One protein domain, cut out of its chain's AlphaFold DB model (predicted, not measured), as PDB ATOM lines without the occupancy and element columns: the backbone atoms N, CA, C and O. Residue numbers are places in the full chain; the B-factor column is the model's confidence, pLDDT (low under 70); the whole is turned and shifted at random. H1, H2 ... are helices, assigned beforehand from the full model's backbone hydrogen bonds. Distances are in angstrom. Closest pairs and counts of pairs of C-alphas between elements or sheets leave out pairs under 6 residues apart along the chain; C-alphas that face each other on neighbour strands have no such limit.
ATOM      1  N   VAL A 205     184.607 174.663 100.778       51.56
ATOM      2  CA  VAL A 205     183.845 175.034  99.598       51.56
ATOM      3  C   VAL A 205     184.751 174.687  98.441       51.56
ATOM      4  O   VAL A 205     185.735 175.395  98.180       51.56
ATOM      5  N   ASP A 206     184.468 173.558  97.806       55.34
ATOM      6  CA  ASP A 206     185.090 173.250  96.533       55.34
ATOM      7  C   ASP A 206     184.529 174.179  95.439       55.34
ATOM      8  O   ASP A 206     183.710 175.074  95.681       55.34
ATOM      9  N   PHE A 207     185.029 174.059  94.213       57.34
ATOM     10  CA  PHE A 207     184.530 174.888  93.116       57.34
ATOM     11  C   PHE A 207     183.043 174.629  92.809       57.34
ATOM     12  O   PHE A 207     182.317 175.569  92.484       57.34
ATOM     13  N   GLY A 208     182.584 173.381  92.934       57.31
ATOM     14  CA  GLY A 208     181.199 172.987  92.689       57.31
ATOM     15  C   GLY A 208     180.233 173.565  93.724       57.31
ATOM     16  O   GLY A 208     179.155 174.042  93.366       57.31
ATOM     17  N   ASP A 209     180.660 173.636  94.982       59.09
ATOM     18  CA  ASP A 209     179.884 174.162  96.105       59.09
ATOM     19  C   ASP A 209     179.556 175.655  95.953       59.09
ATOM     20  O   ASP A 209     178.534 176.139  96.450       59.09
ATOM     21  N   ARG A 210     180.379 176.416  95.216       61.34
ATOM     22  CA  ARG A 210     180.153 177.858  94.987       61.34
ATOM     23  C   ARG A 210     178.813 178.125  94.310       61.34
ATOM     24  O   ARG A 210     178.144 179.099  94.651       61.34
ATOM     25  N   PHE A 211     178.396 177.254  93.392       58.66
ATOM     26  CA  PHE A 211     177.114 177.387  92.695       58.66
ATOM     27  C   PHE A 211     175.912 177.119  93.601       58.66
ATOM     28  O   PHE A 211     174.816 177.588  93.294       58.66
ATOM     29  N   VAL A 212     176.122 176.391  94.702       59.44
ATOM     30  CA  VAL A 212     175.107 176.109  95.721       59.44
ATOM     31  C   VAL A 212     174.977 177.296  96.675       59.44
ATOM     32  O   VAL A 212     173.871 177.750  96.951       59.44
ATOM     33  N   PHE A 213     176.097 177.855  97.142       58.81
ATOM     34  CA  PHE A 213     176.076 178.962  98.109       58.81
ATOM     35  C   PHE A 213     175.781 180.334  97.491       58.81
ATOM     36  O   PHE A 213     175.301 181.231  98.190       58.81
ATOM     37  N   PHE A 214     176.058 180.511  96.198       66.88
ATOM     38  CA  PHE A 214     175.976 181.800  95.514       66.88
ATOM     39  C   PHE A 214     175.187 181.722  94.204       66.88
ATOM     40  O   PHE A 214     175.567 182.299  93.186       66.88
ATOM     41  N   GLU A 215     174.053 181.022  94.240       67.00
ATOM     42  CA  GLU A 215     173.189 180.790  93.078       67.00
ATOM     43  C   GLU A 215     172.803 182.076  92.326       67.00
ATOM     44  O   GLU A 215     172.794 182.087  91.096       67.00
ATOM     45  N   LYS A 216     172.586 183.185  93.044       72.69
ATOM     46  CA  LYS A 216     172.261 184.487  92.437       72.69
ATOM     47  C   LYS A 216     173.323 185.034  91.475       72.69
ATOM     48  O   LYS A 216     173.011 185.913  90.684       72.69
ATOM     49  N   TYR A 217     174.555 184.527  91.519       71.12
ATOM     50  CA  TYR A 217     175.654 184.963  90.650       71.12
ATOM     51  C   TYR A 217     175.968 183.964  89.535       71.12
ATOM     52  O   TYR A 217     176.997 184.077  88.866       71.12
ATOM     53  N   LYS A 218     175.082 182.987  89.291       67.44
ATOM     54  CA  LYS A 218     175.243 181.998  88.214       67.44
ATOM     55  C   LYS A 218     175.382 182.624  86.829       67.44
ATOM     56  O   LYS A 218     175.991 182.000  85.973       67.44
ATOM     57  N   GLU A 219     174.875 183.825  86.589       68.75
ATOM     58  CA  GLU A 219     175.011 184.497  85.286       68.75
ATOM     59  C   GLU A 219     176.208 185.461  85.231       68.75
ATOM     60  O   GLU A 219     176.608 185.899  84.154       68.75
ATOM     61  N   GLY A 220     176.864 185.686  86.374       68.56
ATOM     62  CA  GLY A 220     177.922 186.673  86.555       68.56
ATOM     63  C   GLY A 220     177.376 188.089  86.697       68.56
ATOM     64  O   GLY A 220     176.340 188.433  86.136       68.56
ATOM     65  N   ILE A 221     178.072 188.910  87.481       69.81
ATOM     66  CA  ILE A 221     177.707 190.313  87.714       69.81
ATOM     67  C   ILE A 221     178.940 191.184  87.470       69.81
ATOM     68  O   ILE A 221     180.078 190.746  87.672       69.81
ATOM     69  N   LYS A 222     178.736 192.420  87.007       70.12
ATOM     70  CA  LYS A 222     179.828 193.395  86.959       70.12
ATOM     71  C   LYS A 222     180.172 193.827  88.377       70.12
ATOM     72  O   LYS A 222     179.285 194.160  89.152       70.12
ATOM     73  N   ILE A 223     181.450 193.852  88.739       70.19
ATOM     74  CA  ILE A 223     181.829 194.152  90.126       70.19
ATOM     75  C   ILE A 223     181.379 195.548  90.574       70.19
ATOM     76  O   ILE A 223     181.141 195.764  91.755       70.19
ATOM     77  N   GLU A 224     181.211 196.468  89.626       72.69
ATOM     78  CA  GLU A 224     180.699 197.820  89.839       72.69
ATOM     79  C   GLU A 224     179.207 197.857  90.213       72.69
ATOM     80  O   GLU A 224     178.738 198.856  90.751       72.69
ATOM     81  N   GLU A 225     178.460 196.789  89.925       77.69
ATOM     82  CA  GLU A 225     177.030 196.651  90.234       77.69
ATOM     83  C   GLU A 225     176.799 196.045  91.632       77.69
ATOM     84  O   GLU A 225     175.669 196.021  92.113       77.69
ATOM     85  N   ILE A 226     177.860 195.577  92.303       78.31
ATOM     86  CA  ILE A 226     177.797 194.960  93.632       78.31
ATOM     87  C   ILE A 226     178.083 196.022  94.688       78.31
ATOM     88  O   ILE A 226     179.099 196.718  94.629       78.31
ATOM     89  N   SER A 227     177.206 196.134  95.686       81.06
ATOM     90  CA  SER A 227     177.438 197.059  96.796       81.06
ATOM     91  C   SER A 227     178.626 196.605  97.650       81.06
ATOM     92  O   SER A 227     178.885 195.409  97.801       81.06
ATOM     93  N   ASP A 228     179.337 197.549  98.271       79.06
ATOM     94  CA  ASP A 228     180.431 197.209  99.191       79.06
ATOM     95  C   ASP A 228     179.953 196.296 100.334       79.06
ATOM     96  O   ASP A 228     180.675 195.390 100.745       79.06
ATOM     97  N   GLU A 229     178.718 196.481 100.810       78.88
ATOM     98  CA  GLU A 229     178.093 195.617 101.816       78.88
ATOM     99  C   GLU A 229     177.917 194.181 101.306       78.88
ATOM    100  O   GLU A 229     178.278 193.221 101.986       78.88
ATOM    101  N   GLU A 230     177.393 194.014 100.093       78.75
ATOM    102  CA  GLU A 230     177.181 192.704  99.486       78.75
ATOM    103  C   GLU A 230     178.505 191.990  99.200       78.75
ATOM    104  O   GLU A 230     178.644 190.805  99.524       78.75
ATOM    105  N   PHE A 231     179.498 192.711  98.672       82.00
ATOM    106  CA  PHE A 231     180.851 192.196  98.479       82.00
ATOM    107  C   PHE A 231     181.458 191.740  99.808       82.00
ATOM    108  O   PHE A 231     181.921 190.603  99.924       82.00
ATOM    109  N   ASN A 232     181.406 192.599 100.829       77.44
ATOM    110  CA  ASN A 232     181.930 192.296 102.156       77.44
ATOM    111  C   ASN A 232     181.217 191.094 102.771       77.44
ATOM    112  O   ASN A 232     181.871 190.257 103.374       77.44
ATOM    113  N   ASN A 233     179.911 190.933 102.574       77.12
ATOM    114  CA  ASN A 233     179.183 189.770 103.075       77.12
ATOM    115  C   ASN A 233     179.664 188.452 102.443       77.12
ATOM    116  O   ASN A 233     179.770 187.441 103.137       77.12
ATOM    117  N   ILE A 234     179.973 188.435 101.143       76.69
ATOM    118  CA  ILE A 234     180.539 187.250 100.473       76.69
ATOM    119  C   ILE A 234     181.966 187.011 100.953       76.69
ATOM    120  O   ILE A 234     182.303 185.893 101.349       76.69
ATOM    121  N   PHE A 235     182.781 188.067 100.957       78.25
ATOM    122  CA  PHE A 235     184.159 188.013 101.413       78.25
ATOM    123  C   PHE A 235     184.237 187.511 102.849       78.25
ATOM    124  O   PHE A 235     184.972 186.576 103.111       78.25
ATOM    125  N   MET A 236     183.429 188.040 103.768       73.19
ATOM    126  CA  MET A 236     183.393 187.629 105.171       73.19
ATOM    127  C   MET A 236     182.894 186.205 105.354       73.19
ATOM    128  O   MET A 236     183.363 185.529 106.264       73.19
ATOM    129  N   LYS A 237     182.000 185.710 104.491       71.50
ATOM    130  CA  LYS A 237     181.682 184.280 104.468       71.50
ATOM    131  C   LYS A 237     182.942 183.497 104.109       71.50
ATOM    132  O   LYS A 237     183.399 182.717 104.928       71.50
ATOM    133  N   LEU A 238     183.569 183.764 102.962       71.12
ATOM    134  CA  LEU A 238     184.760 183.046 102.470       71.12
ATOM    135  C   LEU A 238     186.006 183.192 103.365       71.12
ATOM    136  O   LEU A 238     186.775 182.246 103.524       71.12
ATOM    137  N   TYR A 239     186.187 184.353 103.982       67.75
ATOM    138  CA  TYR A 239     187.271 184.691 104.896       67.75
ATOM    139  C   TYR A 239     187.003 184.155 106.307       67.75
ATOM    140  O   TYR A 239     187.882 183.567 106.932       67.75
ATOM    141  N   GLY A 240     185.770 184.291 106.802       56.97
ATOM    142  CA  GLY A 240     185.305 183.754 108.083       56.97
ATOM    143  C   GLY A 240     185.216 182.227 108.099       56.97
ATOM    144  O   GLY A 240     185.488 181.625 109.137       56.97
ATOM    145  N   PHE A 241     184.982 181.593 106.940       51.22
ATOM    146  CA  PHE A 241     185.205 180.158 106.701       51.22
ATOM    147  C   PHE A 241     186.661 179.729 106.977       51.22
ATOM    148  O   PHE A 241     186.932 178.533 107.117       51.22
ATOM    149  N   ASN A 242     187.598 180.677 107.082       48.47
ATOM    150  CA  ASN A 242     189.000 180.412 107.380       48.47
ATOM    151  C   ASN A 242     189.481 180.890 108.755       48.47
ATOM    152  O   ASN A 242     190.584 180.487 109.098       48.47
ATOM    153  N   ASN A 243     188.743 181.711 109.522       43.28
ATOM    154  CA  ASN A 243     189.317 182.313 110.742       43.28
ATOM    155  C   ASN A 243     188.355 182.726 111.876       43.28
ATOM    156  O   ASN A 243     188.788 183.448 112.773       43.28
ATOM    157  N   GLY A 244     187.074 182.330 111.880       42.44
ATOM    158  CA  GLY A 244     186.194 182.402 113.070       42.44
ATOM    159  C   GLY A 244     185.996 183.771 113.759       42.44
ATOM    160  O   GLY A 244     185.301 183.856 114.768       42.44
ATOM    161  N   LYS A 245     186.582 184.858 113.246       45.19
ATOM    162  CA  LYS A 245     186.531 186.214 113.795       45.19
ATOM    163  C   LYS A 245     186.202 187.204 112.690       45.19
ATOM    164  O   LYS A 245     186.789 187.176 111.610       45.19
ATOM    165  N   SER A 246     185.274 188.106 113.001       41.09
ATOM    166  CA  SER A 246     184.911 189.258 112.180       41.09
ATOM    167  C   SER A 246     186.089 190.234 112.093       41.09
ATOM    168  O   SER A 246     186.189 191.177 112.875       41.09
ATOM    169  N   LEU A 247     187.016 189.993 111.170       45.56
ATOM    170  CA  LEU A 247     188.031 190.966 110.788       45.56
ATOM    171  C   LEU A 247     187.465 191.804 109.645       45.56
ATOM    172  O   LEU A 247     187.349 191.334 108.519       45.56
ATOM    173  N   LEU A 248     187.115 193.053 109.949       51.22
ATOM    174  CA  LEU A 248     186.986 194.090 108.927       51.22
ATOM    175  C   LEU A 248     188.295 194.145 108.118       51.22
ATOM    176  O   LEU A 248     189.368 193.929 108.686       51.22
ATOM    177  N   LEU A 249     188.209 194.442 106.817       55.97
ATOM    178  CA  LEU A 249     189.363 194.612 105.914       55.97
ATOM    179  C   LEU A 249     190.463 195.512 106.518       55.97
ATOM    180  O   LEU A 249     191.648 195.258 106.312       55.97
ATOM    181  N   ASP A 250     190.070 196.483 107.345       54.91
ATOM    182  CA  ASP A 250     190.952 197.425 108.045       54.91
ATOM    183  C   ASP A 250     191.874 196.768 109.094       54.91
ATOM    184  O   ASP A 250     192.904 197.332 109.456       54.91
ATOM    185  N   ASN A 251     191.541 195.561 109.565       55.66
ATOM    186  CA  ASN A 251     192.298 194.826 110.585       55.66
ATOM    187  C   ASN A 251     193.234 193.756 110.005       55.66
ATOM    188  O   ASN A 251     193.881 193.025 110.764       55.66
ATOM    189  N   VAL A 252     193.314 193.622 108.677       62.34
ATOM    190  CA  VAL A 252     194.258 192.694 108.046       62.34
ATOM    191  C   VAL A 252     195.674 193.183 108.343       62.34
ATOM    192  O   VAL A 252     196.120 194.213 107.839       62.34
ATOM    193  N   GLN A 253     196.392 192.440 109.187       64.06
ATOM    194  CA  GLN A 253     197.772 192.755 109.539       64.06
ATOM    195  C   GLN A 253     198.656 192.617 108.296       64.06
ATOM    196  O   GLN A 253     199.103 191.518 107.966       64.06
ATOM    197  N   LYS A 254     198.937 193.745 107.630       68.50
ATOM    198  CA  LYS A 254     199.682 193.830 106.358       68.50
ATOM    199  C   LYS A 254     201.101 193.250 106.381       68.50
ATOM    200  O   LYS A 254     201.729 193.156 105.337       68.50
ATOM    201  N   ASN A 255     201.598 192.847 107.546       68.25
ATOM    202  CA  ASN A 255     202.932 192.274 107.707       68.25
ATOM    203  C   ASN A 255     202.914 190.784 108.083       68.25
ATOM    204  O   ASN A 255     203.976 190.168 108.111       68.25
ATOM    205  N   ASN A 256     201.745 190.192 108.374       79.31
ATOM    206  CA  ASN A 256     201.630 188.763 108.661       79.31
ATOM    207  C   ASN A 256     201.336 187.990 107.375       79.31
ATOM    208  O   ASN A 256     200.228 188.075 106.840       79.31
ATOM    209  N   TYR A 257     202.290 187.182 106.920       80.88
ATOM    210  CA  TYR A 257     202.134 186.387 105.704       80.88
ATOM    211  C   TYR A 257     200.890 185.490 105.741       80.88
ATOM    212  O   TYR A 257     200.143 185.447 104.773       80.88
ATOM    213  N   ILE A 258     200.618 184.815 106.860       76.12
ATOM    214  CA  ILE A 258     199.493 183.871 106.974       76.12
ATOM    215  C   ILE A 258     198.161 184.607 106.841       76.12
ATOM    216  O   ILE A 258     197.284 184.190 106.088       76.12
ATOM    217  N   THR A 259     198.020 185.723 107.556       76.38
ATOM    218  CA  THR A 259     196.794 186.530 107.542       76.38
ATOM    219  C   THR A 259     196.540 187.088 106.147       76.38
ATOM    220  O   THR A 259     195.413 187.024 105.658       76.38
ATOM    221  N   LEU A 260     197.593 187.578 105.484       81.88
ATOM    222  CA  LEU A 260     197.518 188.050 104.107       81.88
ATOM    223  C   LEU A 260     197.172 186.941 103.129       81.88
ATOM    224  O   LEU A 260     196.310 187.133 102.280       81.88
ATOM    225  N   ARG A 261     197.790 185.772 103.275       82.88
ATOM    226  CA  ARG A 261     197.539 184.612 102.425       82.88
ATOM    227  C   ARG A 261     196.069 184.205 102.457       82.88
ATOM    228  O   ARG A 261     195.447 184.077 101.409       82.88
ATOM    229  N   VAL A 262     195.488 184.111 103.654       76.81
ATOM    230  CA  VAL A 262     194.053 183.834 103.832       76.81
ATOM    231  C   VAL A 262     193.186 184.946 103.233       76.81
ATOM    232  O   VAL A 262     192.175 184.654 102.597       76.81
ATOM    233  N   ALA A 263     193.577 186.212 103.408       81.69
ATOM    234  CA  ALA A 263     192.825 187.362 102.905       81.69
ATOM    235  C   ALA A 263     192.809 187.428 101.377       81.69
ATOM    236  O   ALA A 263     191.740 187.533 100.781       81.69
ATOM    237  N   PHE A 264     193.977 187.314 100.746       86.19
ATOM    238  CA  PHE A 264     194.125 187.329  99.295       86.19
ATOM    239  C   PHE A 264     193.400 186.152  98.662       86.19
ATOM    240  O   PHE A 264     192.637 186.354  97.721       86.19
ATOM    241  N   TYR A 265     193.558 184.952  99.225       81.75
ATOM    242  CA  TYR A 265     192.825 183.781  98.766       81.75
ATOM    243  C   TYR A 265     191.308 184.000  98.855       81.75
ATOM    244  O   TYR A 265     190.613 183.883  97.850       81.75
ATOM    245  N   ALA A 266     190.777 184.394 100.019       78.56
ATOM    246  CA  ALA A 266     189.339 184.628 100.188       78.56
ATOM    247  C   ALA A 266     188.801 185.713  99.243       78.56
ATOM    248  O   ALA A 266     187.702 185.578  98.701       78.56
ATOM    249  N   PHE A 267     189.579 186.769  99.000       85.38
ATOM    250  CA  PHE A 267     189.212 187.822  98.060       85.38
ATOM    251  C   PHE A 267     189.187 187.294  96.626       85.38
ATOM    252  O   PHE A 267     188.221 187.515  95.900       85.38
ATOM    253  N   PHE A 268     190.209 186.541  96.222       84.25
ATOM    254  CA  PHE A 268     190.263 185.930  94.901       84.25
ATOM    255  C   PHE A 268     189.074 184.982  94.687       84.25
ATOM    256  O   PHE A 268     188.391 185.077  93.670       84.25
ATOM    257  N   MET A 269     188.735 184.167  95.689       78.00
ATOM    258  CA  MET A 269     187.546 183.308  95.673       78.00
ATOM    259  C   MET A 269     186.239 184.103  95.629       78.00
ATOM    260  O   MET A 269     185.284 183.669  94.990       78.00
ATOM    261  N   THR A 270     186.186 185.269  96.274       80.50
ATOM    262  CA  THR A 270     185.033 186.179  96.194       80.50
ATOM    263  C   THR A 270     184.824 186.627  94.752       80.50
ATOM    264  O   THR A 270     183.719 186.507  94.233       80.50
ATOM    265  N   LEU A 271     185.894 187.052  94.072       83.50
ATOM    266  CA  LEU A 271     185.841 187.422  92.654       83.50
ATOM    267  C   LEU A 271     185.378 186.253  91.775       83.50
ATOM    268  O   LEU A 271     184.538 186.451  90.900       83.50
ATOM    269  N   ASP A 272     185.850 185.032  92.044       79.31
ATOM    270  CA  ASP A 272     185.379 183.846  91.322       79.31
ATOM    271  C   ASP A 272     183.888 183.569  91.560       79.31
ATOM    272  O   ASP A 272     183.170 183.238  90.619       79.31
ATOM    273  N   CYS A 273     183.400 183.701  92.801       75.50
ATOM    274  CA  CYS A 273     181.983 183.492  93.130       75.50
ATOM    275  C   CYS A 273     181.079 184.503  92.417       75.50
ATOM    276  O   CYS A 273     179.952 184.181  92.055       75.50
ATOM    277  N   LEU A 274     181.593 185.708  92.181       75.00
ATOM    278  CA  LEU A 274     180.928 186.759  91.412       75.00
ATOM    279  C   LEU A 274     181.064 186.567  89.890       75.00
ATOM    280  O   LEU A 274     180.518 187.354  89.118       75.00
ATOM    281  N   ARG A 275     181.803 185.534  89.456       73.12
ATOM    282  CA  ARG A 275     182.256 185.296  88.074       73.12
ATOM    283  C   ARG A 275     182.979 186.493  87.459       73.12
ATOM    284  O   ARG A 275     182.991 186.682  86.239       73.12
ATOM    285  N   PHE A 276     183.610 187.309  88.298       73.44
ATOM    286  CA  PHE A 276     184.365 188.457  87.837       73.44
ATOM    287  C   PHE A 276     185.662 187.980  87.190       73.44
ATOM    288  O   PHE A 276     186.607 187.588  87.874       73.44
ATOM    289  N   LYS A 277     185.693 188.002  85.851       67.44
ATOM    290  CA  LYS A 277     186.853 187.577  85.048       67.44
ATOM    291  C   LYS A 277     187.346 186.170  85.426       67.44
ATOM    292  O   LYS A 277     188.533 185.888  85.304       67.44
ATOM    293  N   SER A 278     186.436 185.305  85.873       60.16
ATOM    294  CA  SER A 278     186.735 183.919  86.227       60.16
ATOM    295  C   SER A 278     186.904 183.064  84.974       60.16
ATOM    296  O   SER A 278     186.304 183.342  83.926       60.16
ATOM    297  N   ASP A 279     187.668 181.984  85.088       55.81
ATOM    298  CA  ASP A 279     187.746 181.003  84.015       55.81
ATOM    299  C   ASP A 279     186.427 180.256  83.836       55.81
ATOM    300  O   ASP A 279     185.676 180.007  84.780       55.81
ATOM    301  N   LYS A 280     186.111 179.954  82.574       51.56
ATOM    302  CA  LYS A 280     184.833 179.351  82.180       51.56
ATOM    303  C   LYS A 280     184.840 177.822  82.270       51.56
ATOM    304  O   LYS A 280     183.784 177.216  82.135       51.56
ATOM    305  N   GLU A 281     186.001 177.206  82.492       52.53
ATOM    306  CA  GLU A 281     186.191 175.757  82.402       52.53
ATOM    307  C   GLU A 281     186.871 175.184  83.651       52.53
ATOM    308  O   GLU A 281     187.818 175.760  84.183       52.53
ATOM    309  N   VAL A 282     186.417 174.003  84.082       44.16
ATOM    310  CA  VAL A 282     186.892 173.290  85.285       44.16
ATOM    311  C   VAL A 282     188.394 172.957  85.216       44.16
ATOM    312  O   VAL A 282     189.058 172.904  86.246       44.16
ATOM    313  N   GLY A 283     188.963 172.791  84.013       38.75
ATOM    314  CA  GLY A 283     190.396 172.524  83.813       38.75
ATOM    315  C   GLY A 283     191.322 173.713  84.111       38.75
ATOM    316  O   GLY A 283     192.459 173.505  84.522       38.75
ATOM    317  N   ALA A 284     190.826 174.948  83.989       45.16
ATOM    318  CA  ALA A 284     191.561 176.177  84.313       45.16
ATOM    319  C   ALA A 284     191.557 176.500  85.828       45.16
ATOM    320  O   ALA A 284     192.222 177.414  86.305       45.16
ATOM    321  N   VAL A 285     190.842 175.709  86.631       39.50
ATOM    322  CA  VAL A 285     190.732 175.917  88.083       39.50
ATOM    323  C   VAL A 285     192.020 175.511  88.818       39.50
ATOM    324  O   VAL A 285     192.311 176.059  89.878       39.50
ATOM    325  N   ILE A 286     192.829 174.609  88.245       39.28
ATOM    326  CA  ILE A 286     194.132 174.209  88.810       39.28
ATOM    327  C   ILE A 286     195.221 175.262  88.513       39.28
ATOM    328  O   ILE A 286     196.131 175.421  89.327       39.28
ATOM    329  N   SER A 287     195.127 176.021  87.407       46.19
ATOM    330  CA  SER A 287     196.011 177.178  87.157       46.19
ATOM    331  C   SER A 287     195.686 178.359  88.076       46.19
ATOM    332  O   SER A 287     196.600 179.011  88.569       46.19
ATOM    333  N   GLY A 288     194.410 178.544  88.439       53.41
ATOM    334  CA  GLY A 288     193.982 179.590  89.374       53.41
ATOM    335  C   GLY A 288     194.549 179.476  90.800       53.41
ATOM    336  O   GLY A 288     194.470 180.444  91.556       53.41
ATOM    337  N   THR A 289     195.137 178.334  91.193       60.94
ATOM    338  CA  THR A 289     195.813 178.192  92.498       60.94
ATOM    339  C   THR A 289     197.074 179.055  92.592       60.94
ATOM    340  O   THR A 289     197.383 179.496  93.695       60.94
ATOM    341  N   TYR A 290     197.775 179.346  91.492       73.81
ATOM    342  CA  TYR A 290     198.987 180.177  91.543       73.81
ATOM    343  C   TYR A 290     198.731 181.652  91.280       73.81
ATOM    344  O   TYR A 290     199.430 182.495  91.832       73.81
ATOM    345  N   ASP A 291     197.685 181.977  90.526       84.75
ATOM    346  CA  ASP A 291     197.302 183.352  90.207       84.75
ATOM    347  C   ASP A 291     197.198 184.249  91.447       84.75
ATOM    348  O   ASP A 291     197.762 185.345  91.502       84.75
ATOM    349  N   TRP A 292     196.493 183.785  92.483       86.56
ATOM    350  CA  TRP A 292     196.341 184.562  93.712       86.56
ATOM    351  C   TRP A 292     197.638 184.614  94.533       86.56
ATOM    352  O   TRP A 292     197.856 185.599  95.243       86.56
ATOM    353  N   GLU A 293     198.509 183.602  94.427       88.81
ATOM    354  CA  GLU A 293     199.824 183.605  95.074       88.81
ATOM    355  C   GLU A 293     200.765 184.598  94.388       88.81
ATOM    356  O   GLU A 293     201.398 185.391  95.083       88.81
ATOM    357  N   HIS A 294     200.794 184.653  93.053       93.56
ATOM    358  CA  HIS A 294     201.505 185.695  92.301       93.56
ATOM    359  C   HIS A 294     201.037 187.087  92.708       93.56
ATOM    360  O   HIS A 294     201.860 187.930  93.059       93.56
ATOM    361  N   ILE A 295     199.719 187.313  92.771       94.25
ATOM    362  CA  ILE A 295     199.153 188.591  93.233       94.25
ATOM    363  C   ILE A 295     199.610 188.911  94.664       94.25
ATOM    364  O   ILE A 295     199.968 190.055  94.960       94.25
ATOM    365  N   LEU A 296     199.607 187.925  95.561       92.06
ATOM    366  CA  LEU A 296     200.046 188.096  96.942       92.06
ATOM    367  C   LEU A 296     201.533 188.461  97.026       92.06
ATOM    368  O   LEU A 296     201.881 189.433  97.698       92.06
ATOM    369  N   TYR A 297     202.413 187.724  96.352       92.25
ATOM    370  CA  TYR A 297     203.841 188.031  96.343       92.25
ATOM    371  C   TYR A 297     204.092 189.412  95.725       92.25
ATOM    372  O   TYR A 297     204.729 190.258  96.355       92.25
ATOM    373  N   ALA A 298     203.500 189.693  94.567       94.50
ATOM    374  CA  ALA A 298     203.669 190.956  93.863       94.50
ATOM    375  C   ALA A 298     203.118 192.179  94.623       94.50
ATOM    376  O   ALA A 298     203.588 193.288  94.387       94.50
ATOM    377  N   SER A 299     202.220 191.999  95.606       92.38
ATOM    378  CA  SER A 299     201.770 193.087  96.501       92.38
ATOM    379  C   SER A 299     202.905 193.726  97.320       92.38
ATOM    380  O   SER A 299     202.757 194.815  97.871       92.38
ATOM    381  N   ASN A 300     204.056 193.053  97.387       89.12
ATOM    382  CA  ASN A 300     205.285 193.533  98.009       89.12
ATOM    383  C   ASN A 300     206.283 194.073  96.972       89.12
ATOM    384  O   ASN A 300     207.475 194.157  97.242       89.12
ATOM    385  N   LYS A 309     195.364 189.500  80.961       91.19
ATOM    386  CA  LYS A 309     194.427 190.617  81.127       91.19
ATOM    387  C   LYS A 309     193.435 190.402  82.277       91.19
ATOM    388  O   LYS A 309     193.095 191.376  82.949       91.19
ATOM    389  N   ARG A 310     192.946 189.177  82.493       87.75
ATOM    390  CA  ARG A 310     192.001 188.872  83.578       87.75
ATOM    391  C   ARG A 310     192.708 188.991  84.919       87.75
ATOM    392  O   ARG A 310     192.202 189.689  85.798       87.75
ATOM    393  N   LEU A 311     193.888 188.390  85.045       90.81
ATOM    394  CA  LEU A 311     194.698 188.463  86.258       90.81
ATOM    395  C   LEU A 311     195.056 189.912  86.601       90.81
ATOM    396  O   LEU A 311     194.880 190.337  87.742       90.81
ATOM    397  N   ARG A 312     195.449 190.700  85.594       93.50
ATOM    398  CA  ARG A 312     195.767 192.129  85.721       93.50
ATOM    399  C   ARG A 312     194.613 192.929  86.325       93.50
ATOM    400  O   ARG A 312     194.813 193.712  87.251       93.50
ATOM    401  N   GLU A 313     193.397 192.748  85.811       91.31
ATOM    402  CA  GLU A 313     192.201 193.444  86.306       91.31
ATOM    403  C   GLU A 313     191.848 193.019  87.741       91.31
ATOM    404  O   GLU A 313     191.552 193.869  88.583       91.31
ATOM    405  N   ARG A 314     191.949 191.719  88.052       91.00
ATOM    406  CA  ARG A 314     191.724 191.190  89.408       91.00
ATOM    407  C   ARG A 314     192.741 191.745  90.405       91.00
ATOM    408  O   ARG A 314     192.348 192.215  91.471       91.00
ATOM    409  N   ALA A 315     194.022 191.751  90.040       93.56
ATOM    410  CA  ALA A 315     195.105 192.295  90.852       93.56
ATOM    411  C   ALA A 315     194.886 193.783  91.165       93.56
ATOM    412  O   ALA A 315     194.958 194.174  92.328       93.56
ATOM    413  N   LYS A 316     194.515 194.599  90.163       93.38
ATOM    414  CA  LYS A 316     194.205 196.032  90.352       93.38
ATOM    415  C   LYS A 316     193.107 196.254  91.396       93.38
ATOM    416  O   LYS A 316     193.227 197.144  92.237       93.38
ATOM    417  N   ILE A 317     192.047 195.444  91.370       89.56
ATOM    418  CA  ILE A 317     190.943 195.545  92.336       89.56
ATOM    419  C   ILE A 317     191.397 195.131  93.736       89.56
ATOM    420  O   ILE A 317     191.115 195.848  94.696       89.56
ATOM    421  N   ILE A 318     192.117 194.010  93.845       89.75
ATOM    422  CA  ILE A 318     192.666 193.518  95.115       89.75
ATOM    423  C   ILE A 318     193.573 194.587  95.730       89.75
ATOM    424  O   ILE A 318     193.331 195.025  96.853       89.75
ATOM    425  N   TYR A 319     194.564 195.088  94.991       92.25
ATOM    426  CA  TYR A 319     195.499 196.093  95.498       92.25
ATOM    427  C   TYR A 319     194.802 197.385  95.903       92.25
ATOM    428  O   TYR A 319     195.071 197.897  96.988       92.25
ATOM    429  N   LYS A 320     193.834 197.860  95.112       89.12
ATOM    430  CA  LYS A 320     193.023 199.026  95.479       89.12
ATOM    431  C   LYS A 320     192.260 198.806  96.788       89.12
ATOM    432  O   LYS A 320     192.257 199.692  97.635       89.12
ATOM    433  N   LYS A 321     191.624 197.644  96.970       85.12
ATOM    434  CA  LYS A 321     190.806 197.341  98.159       85.12
ATOM    435  C   LYS A 321     191.641 197.120  99.419       85.12
ATOM    436  O   LYS A 321     191.235 197.561 100.486       85.12
ATOM    437  N   PHE A 322     192.814 196.503  99.301       83.81
ATOM    438  CA  PHE A 322     193.742 196.336 100.424       83.81
ATOM    439  C   PHE A 322     194.666 197.550 100.641       83.81
ATOM    440  O   PHE A 322     195.402 197.605 101.630       83.81
ATOM    441  N   GLY A 323     194.645 198.541  99.745       86.06
ATOM    442  CA  GLY A 323     195.513 199.715  99.800       86.06
ATOM    443  C   GLY A 323     196.994 199.360  99.644       86.06
ATOM    444  O   GLY A 323     197.812 199.800 100.454       86.06
ATOM    445  N   TYR A 324     197.319 198.518  98.660       88.62
ATOM    446  CA  TYR A 324     198.691 198.282  98.207       88.62
ATOM    447  C   TYR A 324     199.042 199.264  97.083       88.62
ATOM    448  O   TYR A 324     198.228 199.451  96.178       88.62
ATOM    449  N   PRO A 325     200.237 199.882  97.113       90.06
ATOM    450  CA  PRO A 325     200.662 200.841  96.095       90.06
ATOM    451  C   PRO A 325     201.166 200.180  94.803       90.06
ATOM    452  O   PRO A 325     201.570 200.890  93.890       90.06
ATOM    453  N   THR A 326     201.187 198.847  94.731       93.56
ATOM    454  CA  THR A 326     201.681 198.091  93.577       93.56
ATOM    455  C   THR A 326     200.908 198.439  92.306       93.56
ATOM    456  O   THR A 326     199.688 198.279  92.232       93.56
ATOM    457  N   GLU A 327     201.633 198.862  91.278       94.75
ATOM    458  CA  GLU A 327     201.098 199.114  89.946       94.75
ATOM    459  C   GLU A 327     201.079 197.818  89.128       94.75
ATOM    460  O   GLU A 327     202.029 197.038  89.161       94.75
ATOM    461  N   VAL A 328     200.001 197.574  88.379       96.69
ATOM    462  CA  VAL A 328     199.849 196.349  87.578       96.69
ATOM    463  C   VAL A 328     199.870 196.684  86.094       96.69
ATOM    464  O   VAL A 328     198.957 197.364  85.610       96.69
TER     465      VAL A 328
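Overview. This is residues 205 to 300 and 309 to 328 of the 336 residues of an uncharacterized protein of Desulfobotulus alkaliphilus (UniProt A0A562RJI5). H3 forms the core, with H2, H5 and H6 crossing it on three sides. The printed part has 116 residues with six named helices, H1 to H6: all helix. It is compact, radius of gyration of the C-alphas 13.5 A, spanning 35 by 31 by 26 A.

Arrangement. H1, residues 210 to 213, and H4, 282 to 285, touch no helix. The hub H3, residues 257 to 273, touches H2, 228 to 240, H5, 288 to 298, and H6, 309 to 322, with 314 to 318 alone, at steep tilts of 48 to 56 degrees. Closest C-alphas are 239 and 266, 5.1 A; 292 and 265, 6.2 A; 318 and 267, 7.3 A. Every O i to N i+4 pair is within hydrogen-bond range in H2, H3, H6; 5 of 7 in H5.

Along the chain. H1 begins at C-alpha 210, (180.153, 177.858, 94.987); H6 ends at C-alpha 322, (193.742, 196.336, 100.424).

Size, cuts and confidence. Across the cut, C-alphas 300 and 309 are 20.3 A apart. H2's links are long. 45 residues have pLDDT under 70.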